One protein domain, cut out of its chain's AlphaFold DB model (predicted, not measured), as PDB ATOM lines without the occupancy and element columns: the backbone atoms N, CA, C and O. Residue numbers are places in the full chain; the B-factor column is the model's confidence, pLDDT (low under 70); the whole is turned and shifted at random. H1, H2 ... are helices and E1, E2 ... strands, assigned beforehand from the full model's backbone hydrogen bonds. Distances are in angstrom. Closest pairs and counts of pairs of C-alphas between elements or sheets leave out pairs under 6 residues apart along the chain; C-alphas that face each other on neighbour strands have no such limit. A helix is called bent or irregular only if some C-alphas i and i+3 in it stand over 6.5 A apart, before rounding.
ATOM      1  N   PHE A 112      34.563  93.182 197.729       87.19
ATOM      2  CA  PHE A 112      33.592  94.258 197.545       87.19
ATOM      3  C   PHE A 112      33.830  95.360 198.571       87.19
ATOM      4  O   PHE A 112      33.665  96.534 198.270       87.19
ATOM      5  N   LEU A 113      34.277  94.997 199.772       87.88
ATOM      6  CA  LEU A 113      34.591  95.935 200.832       87.88
ATOM      7  C   LEU A 113      35.837  96.780 200.509       87.88
ATOM      8  O   LEU A 113      35.828  97.985 200.765       87.88
ATOM      9  N   GLN A 114      36.886  96.204 199.920       90.19
ATOM     10  CA  GLN A 114      38.014  96.965 199.373       90.19
ATOM     11  C   GLN A 114      37.597  97.849 198.196       90.19
ATOM     12  O   GLN A 114      37.954  99.028 198.177       90.19
ATOM     13  N   GLU A 115      36.830  97.329 197.241       91.88
ATOM     14  CA  GLU A 115      36.390  98.107 196.076       91.88
ATOM     15  C   GLU A 115      35.424  99.236 196.477       91.88
ATOM     16  O   GLU A 115      35.574 100.360 196.011       91.88
ATOM     17  N   ALA A 116      34.528  99.013 197.441       93.25
ATOM     18  CA  ALA A 116      33.665 100.046 198.017       93.25
ATOM     19  C   ALA A 116      34.468 101.139 198.745       93.25
ATOM     20  O   ALA A 116      34.135 102.326 198.673       93.25
ATOM     21  N   ARG A 117      35.565 100.775 199.429       93.69
ATOM     22  CA  ARG A 117      36.487 101.758 200.025       93.69
ATOM     23  C   ARG A 117      37.157 102.611 198.947       93.69
ATOM     24  O   ARG A 117      37.205 103.831 199.109       93.69
ATOM     25  N   LYS A 118      37.636 101.994 197.859       94.88
ATOM     26  CA  LYS A 118      38.204 102.712 196.704       94.88
ATOM     27  C   LYS A 118      37.163 103.623 196.053       94.88
ATOM     28  O   LYS A 118      37.470 104.783 195.796       94.88
ATOM     29  N   GLN A 119      35.928 103.150 195.886       96.00
ATOM     30  CA  GLN A 119      34.822 103.944 195.347       96.00
ATOM     31  C   GLN A 119      34.566 105.202 196.186       96.00
ATOM     32  O   GLN A 119      34.459 106.298 195.642       96.00
ATOM     33  N   GLY A 120      34.549 105.085 197.518       96.31
ATOM     34  CA  GLY A 120      34.423 106.244 198.410       96.31
ATOM     35  C   GLY A 120      35.538 107.284 198.223       96.31
ATOM     36  O   GLY A 120      35.269 108.486 198.182       96.31
ATOM     37  N   GLN A 121      36.785 106.830 198.062       96.38
ATOM     38  CA  GLN A 121      37.936 107.709 197.809       96.38
ATOM     39  C   GLN A 121      37.843 108.397 196.442       96.38
ATOM     40  O   GLN A 121      38.077 109.603 196.338       96.38
ATOM     41  N   LEU A 122      37.461 107.647 195.408       96.38
ATOM     42  CA  LEU A 122      37.282 108.166 194.059       96.38
ATOM     43  C   LEU A 122      36.160 109.212 194.013       96.38
ATOM     44  O   LEU A 122      36.355 110.299 193.469       96.38
ATOM     45  N   MET A 123      35.026 108.933 194.666       97.00
ATOM     46  CA  MET A 123      33.902 109.866 194.775       97.00
ATOM     47  C   MET A 123      34.310 111.160 195.490       97.00
ATOM     48  O   MET A 123      33.988 112.252 195.027       97.00
ATOM     49  N   SER A 124      35.084 111.060 196.575       96.75
ATOM     50  CA  SER A 124      35.649 112.223 197.274       96.75
ATOM     51  C   SER A 124      36.486 113.110 196.340       96.75
ATOM     52  O   SER A 124      36.301 114.330 196.328       96.75
ATOM     53  N   SER A 125      37.363 112.513 195.522       95.50
ATOM     54  CA  SER A 125      38.167 113.253 194.535       95.50
ATOM     55  C   SER A 125      37.294 113.931 193.480       95.50
ATOM     56  O   SER A 125      37.417 115.136 193.264       95.50
ATOM     57  N   LYS A 126      36.355 113.189 192.881       94.62
ATOM     58  CA  LYS A 126      35.484 113.698 191.812       94.62
ATOM     59  C   LYS A 126      34.575 114.830 192.280       94.62
ATOM     60  O   LYS A 126      34.407 115.809 191.559       94.62
ATOM     61  N   LEU A 127      34.039 114.755 193.499       95.19
ATOM     62  CA  LEU A 127      33.239 115.842 194.070       95.19
ATOM     63  C   LEU A 127      34.077 117.103 194.332       95.19
ATOM     64  O   LEU A 127      33.578 118.212 194.146       95.19
ATOM     65  N   ARG A 128      35.351 116.953 194.722       94.56
ATOM     66  CA  ARG A 128      36.272 118.085 194.899       94.56
ATOM     67  C   ARG A 128      36.621 118.742 193.564       94.56
ATOM     68  O   ARG A 128      36.621 119.967 193.475       94.56
ATOM     69  N   GLU A 129      36.882 117.939 192.535       92.94
ATOM     70  CA  GLU A 129      37.084 118.419 191.164       92.94
ATOM     71  C   GLU A 129      35.846 119.181 190.671       92.94
ATOM     72  O   GLU A 129      35.972 120.324 190.239       92.94
ATOM     73  N   LEU A 130      34.647 118.606 190.832       92.62
ATOM     74  CA  LEU A 130      33.382 119.242 190.457       92.62
ATOM     75  C   LEU A 130      33.169 120.584 191.172       92.62
ATOM     76  O   LEU A 130      32.770 121.561 190.543       92.62
ATOM     77  N   TYR A 131      33.454 120.656 192.474       93.06
ATOM     78  CA  TYR A 131      33.394 121.915 193.218       93.06
ATOM     79  C   TYR A 131      34.356 122.965 192.652       93.06
ATOM     80  O   TYR A 131      33.974 124.122 192.484       93.06
ATOM     81  N   GLY A 132      35.585 122.561 192.312       90.69
ATOM     82  CA  GLY A 132      36.560 123.433 191.658       90.69
ATOM     83  C   GLY A 132      36.034 124.012 190.344       90.69
ATOM     84  O   GLY A 132      36.162 125.210 190.120       90.69
ATOM     85  N   MET A 133      35.374 123.194 189.521       89.81
ATOM     86  CA  MET A 133      34.772 123.638 188.252       89.81
ATOM     87  C   MET A 133      33.627 124.615 188.469       89.81
ATOM     88  O   MET A 133      33.535 125.623 187.777       89.81
ATOM     89  N   LEU A 134      32.770 124.348 189.458       88.12
ATOM     90  CA  LEU A 134      31.686 125.257 189.830       88.12
ATOM     91  C   LEU A 134      32.213 126.613 190.319       88.12
ATOM     92  O   LEU A 134      31.549 127.627 190.119       88.12
ATOM     93  N   ALA A 135      33.384 126.636 190.959       87.19
ATOM     94  CA  ALA A 135      33.997 127.855 191.475       87.19
ATOM     95  C   ALA A 135      34.757 128.655 190.402       87.19
ATOM     96  O   ALA A 135      34.716 129.883 190.425       87.19
ATOM     97  N   THR A 136      35.462 127.987 189.483       86.31
ATOM     98  CA  THR A 136      36.307 128.645 188.466       86.31
ATOM     99  C   THR A 136      35.615 128.840 187.119       86.31
ATOM    100  O   THR A 136      36.100 129.616 186.300       86.31
ATOM    101  N   GLY A 137      34.511 128.132 186.870       79.81
ATOM    102  CA  GLY A 137      33.810 128.111 185.586       79.81
ATOM    103  C   GLY A 137      34.504 127.289 184.494       79.81
ATOM    104  O   GLY A 137      33.985 127.225 183.386       79.81
ATOM    105  N   ASN A 138      35.642 126.647 184.791       79.94
ATOM    106  CA  ASN A 138      36.430 125.886 183.822       79.94
ATOM    107  C   ASN A 138      36.535 124.414 184.230       79.94
ATOM    108  O   ASN A 138      36.964 124.096 185.342       79.94
ATOM    109  N   ALA A 139      36.201 123.517 183.303       73.94
ATOM    110  CA  ALA A 139      36.373 122.081 183.474       73.94
ATOM    111  C   ALA A 139      37.712 121.599 182.883       73.94
ATOM    112  O   ALA A 139      38.060 121.982 181.763       73.94
ATOM    113  N   PRO A 140      38.479 120.748 183.592       76.88
ATOM    114  CA  PRO A 140      39.590 120.018 182.996       76.88
ATOM    115  C   PRO A 140      39.080 119.116 181.869       76.88
ATOM    116  O   PRO A 140      38.093 118.405 182.049       76.88
ATOM    117  N   ALA A 141      39.803 119.062 180.749       73.94
ATOM    118  CA  ALA A 141      39.437 118.235 179.593       73.94
ATOM    119  C   ALA A 141      39.317 116.726 179.905       73.94
ATOM    120  O   ALA A 141      38.729 115.980 179.132       73.94
ATOM    121  N   SER A 142      39.883 116.266 181.024       81.06
ATOM    122  CA  SER A 142      39.866 114.870 181.466       81.06
ATOM    123  C   SER A 142      38.733 114.526 182.439       81.06
ATOM    124  O   SER A 142      38.664 113.386 182.904       81.06
ATOM    125  N   PHE A 143      37.862 115.476 182.801       88.12
ATOM    126  CA  PHE A 143      36.808 115.180 183.765       88.12
ATOM    127  C   PHE A 143      35.738 114.260 183.178       88.12
ATOM    128  O   PHE A 143      35.221 114.462 182.083       88.12
ATOM    129  N   GLY A 144      35.362 113.256 183.962       88.38
ATOM    130  CA  GLY A 144      34.333 112.296 183.602       88.38
ATOM    131  C   GLY A 144      33.974 111.396 184.775       88.38
ATOM    132  O   GLY A 144      34.779 111.193 185.691       88.38
ATOM    133  N   TRP A 145      32.757 110.853 184.722       91.69
ATOM    134  CA  TRP A 145      32.191 109.956 185.736       91.69
ATOM    135  C   TRP A 145      32.399 108.469 185.434       91.69
ATOM    136  O   TRP A 145      31.958 107.636 186.216       91.69
ATOM    137  N   GLY A 146      33.067 108.129 184.326       90.88
ATOM    138  CA  GLY A 146      33.210 106.744 183.861       90.88
ATOM    139  C   GLY A 146      33.717 105.788 184.943       90.88
ATOM    140  O   GLY A 146      33.102 104.752 185.171       90.88
ATOM    141  N   ASP A 147      34.765 106.176 185.673       89.56
ATOM    142  CA  ASP A 147      35.349 105.347 186.736       89.56
ATOM    143  C   ASP A 147      34.390 105.124 187.918       89.56
ATOM    144  O   ASP A 147      34.330 104.028 188.469       89.56
ATOM    145  N   ILE A 148      33.601 106.147 188.275       93.06
ATOM    146  CA  ILE A 148      32.581 106.062 189.331       93.06
ATOM    147  C   ILE A 148      31.467 105.104 188.900       93.06
ATOM    148  O   ILE A 148      31.085 104.221 189.663       93.06
ATOM    149  N   MET A 149      30.976 105.249 187.666       93.06
ATOM    150  CA  MET A 149      29.884 104.428 187.135       93.06
ATOM    151  C   MET A 149      30.314 102.970 186.913       93.06
ATOM    152  O   MET A 149      29.503 102.055 187.057       93.06
ATOM    153  N   LEU A 150      31.593 102.726 186.601       92.12
ATOM    154  CA  LEU A 150      32.137 101.384 186.387       92.12
ATOM    155  C   LEU A 150      31.999 100.492 187.628       92.12
ATOM    156  O   LEU A 150      31.774  99.289 187.489       92.12
ATOM    157  N   PHE A 151      32.110 101.060 188.833       92.94
ATOM    158  CA  PHE A 151      31.920 100.319 190.079       92.94
ATOM    159  C   PHE A 151      30.501  99.749 190.184       92.94
ATOM    160  O   PHE A 151      30.342  98.538 190.348       92.94
ATOM    161  N   SER A 152      29.485 100.601 190.015       92.38
ATOM    162  CA  SER A 152      28.074 100.200 189.981       92.38
ATOM    163  C   SER A 152      27.796  99.163 188.893       92.38
ATOM    164  O   SER A 152      27.194  98.133 189.173       92.38
ATOM    165  N   SER A 153      28.308  99.358 187.676       90.88
ATOM    166  CA  SER A 153      28.106  98.402 186.579       90.88
ATOM    167  C   SER A 153      28.736  97.029 186.841       90.88
ATOM    168  O   SER A 153      28.205  96.016 186.396       90.88
ATOM    169  N   ARG A 154      29.871  96.972 187.554       90.25
ATOM    170  CA  ARG A 154      30.567  95.711 187.868       90.25
ATOM    171  C   ARG A 154      30.010  95.004 189.099       90.25
ATOM    172  O   ARG A 154      29.935  93.780 189.109       90.25
ATOM    173  N   MET A 155      29.683  95.756 190.148       90.12
ATOM    174  CA  MET A 155      29.313  95.206 191.458       90.12
ATOM    175  C   MET A 155      27.804  95.221 191.706       90.12
ATOM    176  O   MET A 155      27.304  94.439 192.512       90.12
ATOM    177  N   GLY A 156      27.064  96.093 191.026       90.38
ATOM    178  CA  GLY A 156      25.654  96.338 191.297       90.38
ATOM    179  C   GLY A 156      24.779  95.111 191.087       90.38
ATOM    180  O   GLY A 156      23.893  94.849 191.894       90.38
ATOM    181  N   GLN A 157      25.065  94.292 190.074       88.62
ATOM    182  CA  GLN A 157      24.260  93.100 189.806       88.62
ATOM    183  C   GLN A 157      24.252  92.108 190.981       88.62
ATOM    184  O   GLN A 157      23.192  91.572 191.298       88.62
ATOM    185  N   GLU A 158      25.409  91.905 191.619       87.69
ATOM    186  CA  GLU A 158      25.624  90.906 192.676       87.69
ATOM    187  C   GLU A 158      25.387  91.451 194.091       87.69
ATOM    188  O   GLU A 158      24.920  90.725 194.969       87.69
ATOM    189  N   PHE A 159      25.742  92.717 194.329       90.44
ATOM    190  CA  PHE A 159      25.783  93.292 195.672       90.44
ATOM    191  C   PHE A 159      24.674  94.320 195.924       90.44
ATOM    192  O   PHE A 159      24.302  94.530 197.080       90.44
ATOM    193  N   TYR A 160      24.153  94.999 194.894       92.75
ATOM    194  CA  TYR A 160      23.141  96.037 195.114       92.75
ATOM    195  C   TYR A 160      21.770  95.401 195.275       92.75
ATOM    196  O   TYR A 160      21.408  94.457 194.574       92.75
ATOM    197  N   ARG A 161      21.004  95.942 196.220       90.25
ATOM    198  CA  ARG A 161      19.647  95.473 196.495       90.25
ATOM    199  C   ARG A 161      18.663  96.073 195.514       90.25
ATOM    200  O   ARG A 161      18.818  97.231 195.132       90.25
ATOM    201  N   ASP A 162      17.633  95.311 195.188       91.12
ATOM    202  CA  ASP A 162      16.518  95.821 194.406       91.12
ATOM    203  C   ASP A 162      15.720  96.860 195.205       91.12
ATOM    204  O   ASP A 162      15.384  96.668 196.376       91.12
ATOM    205  N   MET A 163      15.435  97.977 194.548       90.75
ATOM    206  CA  MET A 163      14.602  99.071 195.028       90.75
ATOM    207  C   MET A 163      13.250  99.021 194.316       90.75
ATOM    208  O   MET A 163      13.161  98.670 193.143       90.75
ATOM    209  N   GLN A 164      12.182  99.411 195.011       89.94
ATOM    210  CA  GLN A 164      10.864  99.552 194.391       89.94
ATOM    211  C   GLN A 164      10.821 100.748 193.427       89.94
ATOM    212  O   GLN A 164      11.354 101.815 193.734       89.94
ATOM    213  N   GLY A 165      10.120 100.599 192.299       87.81
ATOM    214  CA  GLY A 165      10.039 101.637 191.263       87.81
ATOM    215  C   GLY A 165       9.456 102.960 191.760       87.81
ATOM    216  O   GLY A 165      10.013 104.016 191.477       87.81
ATOM    217  N   GLU A 166       8.407 102.918 192.586       88.19
ATOM    218  CA  GLU A 166       7.845 104.123 193.218       88.19
ATOM    219  C   GLU A 166       8.893 104.878 194.040       88.19
ATOM    220  O   GLU A 166       8.956 106.107 194.004       88.19
ATOM    221  N   LYS A 167       9.767 104.149 194.745       88.44
ATOM    222  CA  LYS A 167      10.820 104.759 195.553       88.44
ATOM    223  C   LYS A 167      11.928 105.351 194.692       88.44
ATOM    224  O   LYS A 167      12.418 106.436 194.999       88.44
ATOM    225  N   PHE A 168      12.293 104.671 193.609       89.19
ATOM    226  CA  PHE A 168      13.236 105.206 192.635       89.19
ATOM    227  C   PHE A 168      12.715 106.519 192.037       89.19
ATOM    228  O   PHE A 168      13.435 107.516 192.042       89.19
ATOM    229  N   LEU A 169      11.434 106.559 191.647       87.56
ATOM    230  CA  LEU A 169      10.783 107.769 191.143       87.56
ATOM    231  C   LEU A 169      10.819 108.912 192.166       87.56
ATOM    232  O   LEU A 169      11.218 110.019 191.816       87.56
ATOM    233  N   GLN A 170      10.510 108.638 193.440       86.81
ATOM    234  CA  GLN A 170      10.621 109.627 194.523       86.81
ATOM    235  C   GLN A 170      12.048 110.166 194.704       86.81
ATOM    236  O   GLN A 170      12.229 111.339 195.019       86.81
ATOM    237  N   LEU A 171      13.078 109.329 194.534       85.06
ATOM    238  CA  LEU A 171      14.474 109.774 194.624       85.06
ATOM    239  C   LEU A 171      14.882 110.640 193.429       85.06
ATOM    240  O   LEU A 171      15.699 111.550 193.590       85.06
ATOM    241  N   THR A 172      14.326 110.353 192.250       84.31
ATOM    242  CA  THR A 172      14.538 111.145 191.034       84.31
ATOM    243  C   THR A 172      13.672 112.395 190.968       84.31
ATOM    244  O   THR A 172      13.954 113.255 190.139       84.31
ATOM    245  N   ASP A 173      12.653 112.527 191.818       81.25
ATOM    246  CA  ASP A 173      11.844 113.733 191.889       81.25
ATOM    247  C   ASP A 173      12.645 114.861 192.558       81.25
ATOM    248  O   ASP A 173      13.144 114.767 193.686       81.25
ATOM    249  N   THR A 174      12.847 115.931 191.794       66.94
ATOM    250  CA  THR A 174      13.745 117.039 192.141       66.94
ATOM    251  C   THR A 174      12.988 118.323 192.453       66.94
ATOM    252  O   THR A 174      13.616 119.363 192.692       66.94
ATOM    253  N   GLU A 175      11.653 118.270 192.458       67.69
ATOM    254  CA  GLU A 175      10.815 119.452 192.584       67.69
ATOM    255  C   GLU A 175      11.107 120.199 193.902       67.69
ATOM    256  O   GLU A 175      11.171 119.634 194.994       67.69
ATOM    257  N   GLY A 176      11.402 121.500 193.794       72.38
ATOM    258  CA  GLY A 176      11.694 122.370 194.941       72.38
ATOM    259  C   GLY A 176      13.141 122.373 195.462       72.38
ATOM    260  O   GLY A 176      13.469 123.206 196.315       72.38
ATOM    261  N   LYS A 177      14.053 121.529 194.954       83.94
ATOM    262  CA  LYS A 177      15.463 121.545 195.392       83.94
ATOM    263  C   LYS A 177      16.281 122.603 194.651       83.94
ATOM    264  O   LYS A 177      16.349 122.640 193.427       83.94
ATOM    265  N   LYS A 178      16.993 123.451 195.400       91.44
ATOM    266  CA  LYS A 178      17.964 124.393 194.818       91.44
ATOM    267  C   LYS A 178      19.227 123.634 194.417       91.44
ATOM    268  O   LYS A 178      19.958 123.161 195.289       91.44
ATOM    269  N   THR A 179      19.523 123.581 193.123       92.31
ATOM    270  CA  THR A 179      20.662 122.835 192.569       92.31
ATOM    271  C   THR A 179      21.650 123.735 191.823       92.31
ATOM    272  O   THR A 179      21.329 124.853 191.414       92.31
ATOM    273  N   TYR A 180      22.890 123.268 191.713       91.56
ATOM    274  CA  TYR A 180      23.819 123.648 190.658       91.56
ATOM    275  C   TYR A 180      23.628 122.670 189.501       91.56
ATOM    276  O   TYR A 180      23.589 121.460 189.728       91.56
ATOM    277  N   GLN A 181      23.512 123.195 188.284       89.00
ATOM    278  CA  GLN A 181      23.397 122.402 187.064       89.00
ATOM    279  C   GLN A 181      24.612 122.684 186.185       89.00
ATOM    280  O   GLN A 181      24.934 123.845 185.931       89.00
ATOM    281  N   THR A 182      25.291 121.628 185.751       85.38
ATOM    282  CA  THR A 182      26.396 121.693 184.790       85.38
ATOM    283  C   THR A 182      26.215 120.610 183.733       85.38
ATOM    284  O   THR A 182      25.411 119.695 183.904       85.38
ATOM    285  N   GLU A 183      27.004 120.665 182.659       85.00
ATOM    286  CA  GLU A 183      27.069 119.577 181.670       85.00
ATOM    287  C   GLU A 183      27.533 118.238 182.278       85.00
ATOM    288  O   GLU A 183      27.270 117.168 181.733       85.00
ATOM    289  N   TYR A 184      28.184 118.289 183.444       87.12
ATOM    290  CA  TYR A 184      28.737 117.128 184.127       87.12
ATOM    291  C   TYR A 184      27.801 116.522 185.174       87.12
ATOM    292  O   TYR A 184      28.055 115.406 185.615       87.12
ATOM    293  N   GLY A 185      26.738 117.207 185.590       89.12
ATOM    294  CA  GLY A 185      25.782 116.667 186.555       89.12
ATOM    295  C   GLY A 185      25.022 117.730 187.334       89.12
ATOM    296  O   GLY A 185      25.215 118.937 187.162       89.12
ATOM    297  N   VAL A 186      24.152 117.260 188.225       92.06
ATOM    298  CA  VAL A 186      23.287 118.109 189.052       92.06
ATOM    299  C   VAL A 186      23.584 117.856 190.522       92.06
ATOM    300  O   VAL A 186      23.535 116.721 190.984       92.06
ATOM    301  N   VAL A 187      23.877 118.911 191.284       94.25
ATOM    302  CA  VAL A 187      24.175 118.794 192.721       94.25
ATOM    303  C   VAL A 187      23.358 119.792 193.520       94.25
ATOM    304  O   VAL A 187      23.342 120.983 193.221       94.25
ATOM    305  N   GLU A 188      22.708 119.337 194.585       95.00
ATOM    306  CA  GLU A 188      22.033 120.225 195.533       95.00
ATOM    307  C   GLU A 188      22.997 121.251 196.155       95.00
ATOM    308  O   GLU A 188      24.068 120.911 196.662       95.00
ATOM    309  N   LYS A 189      22.605 122.531 196.194       94.44
ATOM    310  CA  LYS A 189      23.456 123.603 196.746       94.44
ATOM    311  C   LYS A 189      23.809 123.359 198.216       94.44
ATOM    312  O   LYS A 189      24.948 123.572 198.629       94.44
ATOM    313  N   LYS A 190      22.839 122.879 199.005       94.44
ATOM    314  CA  LYS A 190      23.028 122.540 200.425       94.44
ATOM    315  C   LYS A 190      23.992 121.365 200.595       94.44
ATOM    316  O   LYS A 190      24.857 121.426 201.469       94.44
ATOM    317  N   LEU A 191      23.874 120.337 199.750       95.38
ATOM    318  CA  LEU A 191      24.812 119.216 199.706       95.38
ATOM    319  C   LEU A 191      26.237 119.713 199.442       95.38
ATOM    320  O   LEU A 191      27.145 119.407 200.211       95.38
ATOM    321  N   MET A 192      26.418 120.534 198.406       95.44
ATOM    322  CA  MET A 192      27.735 121.044 198.026       95.44
ATOM    323  C   MET A 192      28.383 121.881 199.137       95.44
ATOM    324  O   MET A 192      29.558 121.702 199.453       95.44
ATOM    325  N   GLY A 193      27.605 122.743 199.803       94.56
ATOM    326  CA  GLY A 193      28.091 123.513 200.951       94.56
ATOM    327  C   GLY A 193      28.580 122.625 202.104       94.56
ATOM    328  O   GLY A 193      29.619 122.905 202.705       94.56
ATOM    329  N   LYS A 194      27.873 121.523 202.389       95.06
ATOM    330  CA  LYS A 194      28.290 120.549 203.410       95.06
ATOM    331  C   LYS A 194      29.524 119.756 203.002       95.06
ATOM    332  O   LYS A 194      30.421 119.593 203.824       95.06
ATOM    333  N   LEU A 195      29.585 119.304 201.750       95.88
ATOM    334  CA  LEU A 195      30.757 118.629 201.197       95.88
ATOM    335  C   LEU A 195      32.006 119.501 201.352       95.88
ATOM    336  O   LEU A 195      33.002 119.027 201.893       95.88
ATOM    337  N   ASN A 196      31.920 120.785 200.997       95.00
ATOM    338  CA  ASN A 196      33.021 121.726 201.181       95.00
ATOM    339  C   ASN A 196      33.403 121.888 202.664       95.00
ATOM    340  O   ASN A 196      34.570 121.744 203.019       95.00
ATOM    341  N   LYS A 197      32.420 122.088 203.558       94.94
ATOM    342  CA  LYS A 197      32.657 122.208 205.011       94.94
ATOM    343  C   LYS A 197      33.350 120.975 205.612       94.94
ATOM    344  O   LYS A 197      34.114 121.108 206.562       94.94
ATOM    345  N   LEU A 198      33.077 119.785 205.078       94.62
ATOM    346  CA  LEU A 198      33.624 118.507 205.549       94.62
ATOM    347  C   LEU A 198      34.815 118.009 204.707       94.62
ATOM    348  O   LEU A 198      35.200 116.839 204.802       94.62
ATOM    349  N   ASN A 199      35.426 118.889 203.902       94.94
ATOM    350  CA  ASN A 199      36.587 118.607 203.048       94.94
ATOM    351  C   ASN A 199      36.377 117.442 202.063       94.94
ATOM    352  O   ASN A 199      37.330 116.753 201.681       94.94
ATOM    353  N   PHE A 200      35.129 117.229 201.640       96.44
ATOM    354  CA  PHE A 200      34.701 116.167 200.730       96.44
ATOM    355  C   PHE A 200      35.002 114.756 201.251       96.44
ATOM    356  O   PHE A 200      35.068 113.813 200.469       96.44
ATOM    357  N   ARG A 201      35.206 114.574 202.562       96.44
ATOM    358  CA  ARG A 201      35.491 113.250 203.130       96.44
ATOM    359  C   ARG A 201      34.201 112.437 203.191       96.44
ATOM    360  O   ARG A 201      33.345 112.693 204.036       96.44
ATOM    361  N   VAL A 202      34.082 111.454 202.302       97.00
ATOM    362  CA  VAL A 202      32.893 110.605 202.161       97.00
ATOM    363  C   VAL A 202      33.279 109.129 202.124       97.00
ATOM    364  O   VAL A 202      34.421 108.783 201.813       97.00
ATOM    365  N   LYS A 203      32.339 108.253 202.469       96.44
ATOM    366  CA  LYS A 203      32.492 106.793 202.412       96.44
ATOM    367  C   LYS A 203      31.285 106.191 201.708       96.44
ATOM    368  O   LYS A 203      30.166 106.631 201.944       96.44
ATOM    369  N   PHE A 204      31.509 105.184 200.870       96.81
ATOM    370  CA  PHE A 204      30.415 104.399 200.305       96.81
ATOM    371  C   PHE A 204      29.692 103.651 201.434       96.81
ATOM    372  O   PHE A 204      30.344 102.953 202.218       96.81
ATOM    373  N   ALA A 205      28.374 103.812 201.524       95.31
ATOM    374  CA  ALA A 205      27.545 103.179 202.544       95.31
ATOM    375  C   ALA A 205      26.860 101.926 201.985       95.31
ATOM    376  O   ALA A 205      27.087 100.814 202.469       95.31
ATOM    377  N   CYS A 206      26.056 102.108 200.937       95.50
ATOM    378  CA  CYS A 206      25.370 101.032 200.236       95.50
ATOM    379  C   CYS A 206      24.946 101.467 198.827       95.50
ATOM    380  O   CYS A 206      24.796 102.654 198.555       95.50
ATOM    381  N   GLY A 207      24.686 100.501 197.955       95.25
ATOM    382  CA  GLY A 207      24.105 100.681 196.636       95.25
ATOM    383  C   GLY A 207      22.781  99.936 196.499       95.25
ATOM    384  O   GLY A 207      22.565  98.883 197.110       95.25
ATOM    385  N   GLN A 208      21.896 100.500 195.692       94.69
ATOM    386  CA  GLN A 208      20.601  99.945 195.324       94.69
ATOM    387  C   GLN A 208      20.434 100.019 193.809       94.69
ATOM    388  O   GLN A 208      21.064 100.849 193.150       94.69
ATOM    389  N   LYS A 209      19.601  99.144 193.255       93.81
ATOM    390  CA  LYS A 209      19.309  99.103 191.827       93.81
ATOM    391  C   LYS A 209      17.810  99.059 191.567       93.81
ATOM    392  O   LYS A 209      17.062  98.482 192.349       93.81
ATOM    393  N   PHE A 210      17.387  99.654 190.467       92.38
ATOM    394  CA  PHE A 210      16.047  99.500 189.920       92.38
ATOM    395  C   PHE A 210      16.204  99.170 188.438       92.38
ATOM    396  O   PHE A 210      16.701  99.989 187.675       92.38
ATOM    397  N   GLU A 211      15.857  97.946 188.037       89.31
ATOM    398  CA  GLU A 211      16.181  97.424 186.702       89.31
ATOM    399  C   GLU A 211      17.690  97.554 186.389       89.31
ATOM    400  O   GLU A 211      18.514  96.930 187.061       89.31
ATOM    401  N   ASN A 212      18.058  98.368 185.395       88.25
ATOM    402  CA  ASN A 212      19.445  98.651 185.012       88.25
ATOM    403  C   ASN A 212      19.978  99.973 185.595       88.25
ATOM    404  O   ASN A 212      21.077 100.403 185.247       88.25
ATOM    405  N   GLU A 213      19.203 100.619 186.463       92.25
ATOM    406  CA  GLU A 213      19.545 101.882 187.104       92.25
ATOM    407  C   GLU A 213      20.172 101.664 188.473       92.25
ATOM    408  O   GLU A 213      19.730 100.815 189.245       92.25
ATOM    409  N   TYR A 214      21.183 102.470 188.800       95.00
ATOM    410  CA  TYR A 214      21.939 102.341 190.044       95.00
ATOM    411  C   TYR A 214      21.873 103.618 190.878       95.00
ATOM    412  O   TYR A 214      22.121 104.723 190.388       95.00
ATOM    413  N   VAL A 215      21.618 103.444 192.170       95.31
ATOM    414  CA  VAL A 215      21.645 104.499 193.181       95.31
ATOM    415  C   VAL A 215      22.681 104.135 194.231       95.31
ATOM    416  O   VAL A 215      22.613 103.078 194.850       95.31
ATOM    417  N   GLU A 216      23.633 105.027 194.460       96.69
ATOM    418  CA  GLU A 216      24.667 104.867 195.475       96.69
ATOM    419  C   GLU A 216      24.402 105.815 196.646       96.69
ATOM    420  O   GLU A 216      24.054 106.979 196.457       96.69
ATOM    421  N   VAL A 217      24.578 105.328 197.870       96.94
ATOM    422  CA  VAL A 217      24.438 106.101 199.106       96.94
ATOM    423  C   VAL A 217      25.809 106.257 199.744       96.94
ATOM    424  O   VAL A 217      26.571 105.295 199.878       96.94
ATOM    425  N   TYR A 218      26.104 107.476 200.177       97.62
ATOM    426  CA  TYR A 218      27.375 107.853 200.769       97.62
ATOM    427  C   TYR A 218      27.174 108.485 202.139       97.62
ATOM    428  O   TYR A 218      26.309 109.341 202.325       97.62
ATOM    429  N   ASP A 219      28.029 108.095 203.079       96.81
ATOM    430  CA  ASP A 219      28.159 108.717 204.391       96.81
ATOM    431  C   ASP A 219      29.165 109.862 204.341       96.81
ATOM    432  O   ASP A 219      30.246 109.742 203.752       96.81
ATOM    433  N   PHE A 220      28.860 110.946 205.045       96.56
ATOM    434  CA  PHE A 220      29.879 111.924 205.407       96.56
ATOM    435  C   PHE A 220      30.766 111.368 206.521       96.56
ATOM    436  O   PHE A 220      30.284 110.840 207.521       96.56
ATOM    437  N   VAL A 221      32.083 111.514 206.391       93.19
ATOM    438  CA  VAL A 221      32.995 111.129 207.472       93.19
ATOM    439  C   VAL A 221      32.829 112.100 208.642       93.19
ATOM    440  O   VAL A 221      32.829 113.314 208.443       93.19
ATOM    441  N   ASP A 222      32.716 111.551 209.852       87.69
ATOM    442  CA  ASP A 222      32.511 112.287 211.109       87.69
ATOM    443  C   ASP A 222      31.158 113.027 211.192       87.69
ATOM    444  O   ASP A 222      31.005 113.990 211.941       87.69
ATOM    445  N   SER A 223      30.158 112.576 210.428       90.75
ATOM    446  CA  SER A 223      28.770 113.044 210.488       90.75
ATOM    447  C   SER A 223      27.810 111.859 210.332       90.75
ATOM    448  O   SER A 223      28.161 110.837 209.750       90.75
ATOM    449  N   ASN A 224      26.587 111.991 210.847       88.81
ATOM    450  CA  ASN A 224      25.536 110.976 210.691       88.81
ATOM    451  C   ASN A 224      24.718 111.161 209.404       88.81
ATOM    452  O   ASN A 224      23.817 110.372 209.111       88.81
ATOM    453  N   GLU A 225      25.011 112.214 208.646       93.69
ATOM    454  CA  GLU A 225      24.281 112.561 207.437       93.69
ATOM    455  C   GLU A 225      24.731 111.717 206.241       93.69
ATOM    456  O   GLU A 225      25.869 111.243 206.172       93.69
ATOM    457  N   LYS A 226      23.822 111.562 205.276       96.06
ATOM    458  CA  LYS A 226      24.024 110.797 204.045       96.06
ATOM    459  C   LYS A 226      23.633 111.617 202.829       96.06
ATOM    460  O   LYS A 226      22.857 112.571 202.923       96.06
ATOM    461  N   PHE A 227      24.144 111.224 201.677       96.38
ATOM    462  CA  PHE A 227      23.683 111.722 200.391       96.38
ATOM    463  C   PHE A 227      23.583 110.580 199.385       96.38
ATOM    464  O   PHE A 227      24.214 109.536 199.551       96.38
ATOM    465  N   VAL A 228      22.764 110.783 198.362       95.69
ATOM    466  CA  VAL A 228      22.567 109.837 197.266       95.69
ATOM    467  C   VAL A 228      23.227 110.352 196.001       95.69
ATOM    468  O   VAL A 228      23.282 111.561 195.769       95.69
ATOM    469  N   PHE A 229      23.683 109.418 195.180       96.19
ATOM    470  CA  PHE A 229      24.125 109.622 193.815       96.19
ATOM    471  C   PHE A 229      23.317 108.708 192.891       96.19
ATOM    472  O   PHE A 229      23.309 107.492 193.068       96.19
ATOM    473  N   ILE A 230      22.629 109.296 191.916       94.50
ATOM    474  CA  ILE A 230      21.818 108.576 190.929       94.50
ATOM    475  C   ILE A 230      22.617 108.511 189.628       94.50
ATOM    476  O   ILE A 230      22.871 109.551 189.012       94.50
ATOM    477  N   ASN A 231      23.029 107.305 189.225       93.31
ATOM    478  CA  ASN A 231      24.017 107.107 188.161       93.31
ATOM    479  C   ASN A 231      23.551 107.605 186.783       93.31
ATOM    480  O   ASN A 231      24.296 108.341 186.134       93.31
ATOM    481  N   SER A 232      22.341 107.252 186.330       90.06
ATOM    482  CA  SER A 232      21.835 107.623 184.989       90.06
ATOM    483  C   SER A 232      21.842 109.120 184.746       90.06
ATOM    484  O   SER A 232      22.372 109.602 183.742       90.06
ATOM    485  N   ILE A 233      21.268 109.858 185.692       91.12
ATOM    486  CA  ILE A 233      21.073 111.306 185.596       91.12
ATOM    487  C   ILE A 233      22.185 112.105 186.282       91.12
ATOM    488  O   ILE A 233      22.089 113.325 186.386       91.12
ATOM    489  N   LYS A 234      23.242 111.437 186.763       93.44
ATOM    490  CA  LYS A 234      24.427 112.041 187.398       93.44
ATOM    491  C   LYS A 234      24.065 113.095 188.447       93.44
ATOM    492  O   LYS A 234      24.546 114.232 188.421       93.44
ATOM    493  N   THR A 235      23.141 112.727 189.325       93.38
ATOM    494  CA  THR A 235      22.474 113.675 190.216       93.38
ATOM    495  C   THR A 235      22.740 113.345 191.679       93.38
ATOM    496  O   THR A 235      22.721 112.178 192.067       93.38
ATOM    497  N   PHE A 236      22.967 114.382 192.489       95.00
ATOM    498  CA  PHE A 236      23.360 114.266 193.889       95.00
ATOM    499  C   PHE A 236      22.453 115.067 194.830       95.00
ATOM    500  O   PHE A 236      22.295 116.285 194.671       95.00
ATOM    501  N   TYR A 237      21.948 114.403 195.873       93.38
ATOM    502  CA  TYR A 237      21.065 115.000 196.884       93.38
ATOM    503  C   TYR A 237      21.417 114.569 198.294       93.38
ATOM    504  O   TYR A 237      21.787 113.420 198.513       93.38
ATOM    505  N   LEU A 238      21.221 115.456 199.270       94.00
ATOM    506  CA  LEU A 238      21.152 115.025 200.661       94.00
ATOM    507  C   LEU A 238      20.003 114.033 200.836       94.00
ATOM    508  O   LEU A 238      18.894 114.250 200.346       94.00
ATOM    509  N   LEU A 239      20.285 112.957 201.561       92.62
ATOM    510  CA  LEU A 239      19.289 111.963 201.916       92.62
ATOM    511  C   LEU A 239      18.605 112.421 203.207       92.62
ATOM    512  O   LEU A 239      19.208 112.379 204.279       92.62
ATOM    513  N   THR A 240      17.370 112.911 203.096       90.00
ATOM    514  CA  THR A 240      16.537 113.253 204.259       90.00
ATOM    515  C   THR A 240      15.898 112.000 204.856       90.00
ATOM    516  O   THR A 240      15.857 110.955 204.208       90.00
ATOM    517  N   GLU A 241      15.376 112.094 206.081       86.75
ATOM    518  CA  GLU A 241      14.676 110.977 206.735       86.75
ATOM    519  C   GLU A 241      13.461 110.507 205.920       86.75
ATOM    520  O   GLU A 241      13.322 109.311 205.679       86.75
ATOM    521  N   ASP A 242      12.664 111.437 205.384       86.44
ATOM    522  CA  ASP A 242      11.526 111.118 204.509       86.44
ATOM    523  C   ASP A 242      11.968 110.381 203.234       86.44
ATOM    524  O   ASP A 242      11.355 109.398 202.809       86.44
ATOM    525  N   MET A 243      13.084 110.813 202.634       86.94
ATOM    526  CA  MET A 243      13.653 110.131 201.472       86.94
ATOM    527  C   MET A 243      14.203 108.751 201.844       86.94
ATOM    528  O   MET A 243      14.072 107.833 201.046       86.94
ATOM    529  N   ALA A 244      14.764 108.575 203.040       87.00
ATOM    530  CA  ALA A 244      15.281 107.296 203.523       87.00
ATOM    531  C   ALA A 244      14.181 106.312 203.957       87.00
ATOM    532  O   ALA A 244      14.440 105.112 204.049       87.00
ATOM    533  N   LEU A 245      12.962 106.788 204.224       86.62
ATOM    534  CA  LEU A 245      11.868 105.949 204.702       86.62
ATOM    535  C   LEU A 245      11.538 104.847 203.684       86.62
ATOM    536  O   LEU A 245      11.277 105.119 202.509       86.62
ATOM    537  N   GLY A 246      11.596 103.592 204.137       83.50
ATOM    538  CA  GLY A 246      11.413 102.404 203.297       83.50
ATOM    539  C   GLY A 246      12.658 101.947 202.523       83.50
ATOM    540  O   GLY A 246      12.581 100.948 201.817       83.50
ATOM    541  N   MET A 247      13.805 102.627 202.651       88.56
ATOM    542  CA  MET A 247      15.076 102.173 202.074       88.56
ATOM    543  C   MET A 247      15.839 101.281 203.058       88.56
ATOM    544  O   MET A 247      16.036 101.644 204.218       88.56
ATOM    545  N   ASP A 248      16.364 100.156 202.574       88.62
ATOM    546  CA  ASP A 248      17.340  99.369 203.329       88.62
ATOM    547  C   ASP A 248      18.752  99.939 203.127       88.62
ATOM    548  O   ASP A 248      19.425  99.667 202.128       88.62
ATOM    549  N   LEU A 249      19.195 100.732 204.104       90.81
ATOM    550  CA  LEU A 249      20.517 101.365 204.139       90.81
ATOM    551  C   LEU A 249      21.597 100.502 204.813       90.81
ATOM    552  O   LEU A 249      22.691 100.992 205.106       90.81
ATOM    553  N   SER A 250      21.313  99.233 205.117       89.88
ATOM    554  CA  SER A 250      22.329  98.336 205.665       89.88
ATOM    555  C   SER A 250      23.400  98.010 204.612       89.88
ATOM    556  O   SER A 250      23.211  98.212 203.412       89.88
ATOM    557  N   LYS A 251      24.552  97.492 205.041       88.62
ATOM    558  CA  LYS A 251      25.674  97.196 204.135       88.62
ATOM    559  C   LYS A 251      25.295  96.139 203.099       88.62
ATOM    560  O   LYS A 251      24.736  95.109 203.470       88.62
TER     561      LYS A 251
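What this domain is: This is residues 112 to 251 of the 326 residues of an uncharacterized protein of Flavobacterium sp. (UniProt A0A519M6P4). A strongly twisted sheet of six strands is covered on one face by a helical hairpin, the long H1 and the shorter H2, both running across its strands, with the small H4 on that face too. H3 packs on the opposite face, giving three layers, helices on both faces of a sheet. The printed part has 140 residues with five named helices and six named strands, in the order H1 H2 H3 E1 E2 H4 E3 E4 E5 E6 H5; the class is mixed, helices and strands. The sheet runs E1 E2 E6 E5 E4 E3 and is mixed, with E2 and E6 parallel. The whole is compact, with a radius of gyration of the C-alphas of 14.2 A and spans of 39 by 34 by 29 A.

How they stand to each other: H1, residues 112 to 136, touches H2, residues 146 to 159, with its residues 112 to 123 alone; the closest C-alphas, of Gln 119 and Ile 148, are 6.8 A apart, at a shallow tilt of 31 degrees, opposite ways. H2 is irregular: C-alphas 154 and 157 are 7.1 A apart. H1 has a height over the sheet of 8.2 A and runs across E3, residues 202 to 210, at 75 degrees on the local plane; C-alphas 120 and 203 are their closest, 4.5 A. H2, at 9.1 A, runs across E4, residues 213 to 220, at 75 degrees on the local plane. On the opposite face, H3, residues 165 to 172, runs slantwise to E3 at 38 degrees on the local plane. E1, residues 179 to 182, and E2, residues 185 to 188, form a hairpin, with N 180 and O 187 2.8 A apart. E2 is parallel to E6, residues 235 to 239, with N 236 and O 186 2.8 A apart. H4, residues 189 to 197, only just touches H1, with 3 pairs of C-alphas within 8 A, the closest being Tyr 131 and Met 192 at 7.5 A. E3, E4, E5, residues 226 to 230, and E6 form a meander, each strand the antiparallel neighbour of the one before: N 208 and O 215, N 227 and O 218, and N 237 and O 228 are 2.8, 2.9 and 3.1 A apart. H5, residues 241 to 244, only grazes the sheet. Every O i to N i+4 pair is within hydrogen-bond range in H1, H3 and H4, and 6 of 10 in H2; H5 is too short for one.

Where its parts are: H1 begins at C-alpha 112 (33.592, 94.258, 197.545) and is 35.7 A long. E3, 23.6 A, bends by 55 degrees at residue 205. H5 ends at C-alpha 244 (15.281, 107.296, 203.523).

The domain as a whole: The C-alphas farthest apart, of Ala 141 and Gly 246, are 40.0 A apart. The printed part has no cut and no long link. The model's pLDDT is under 70 at residues 174 to 175.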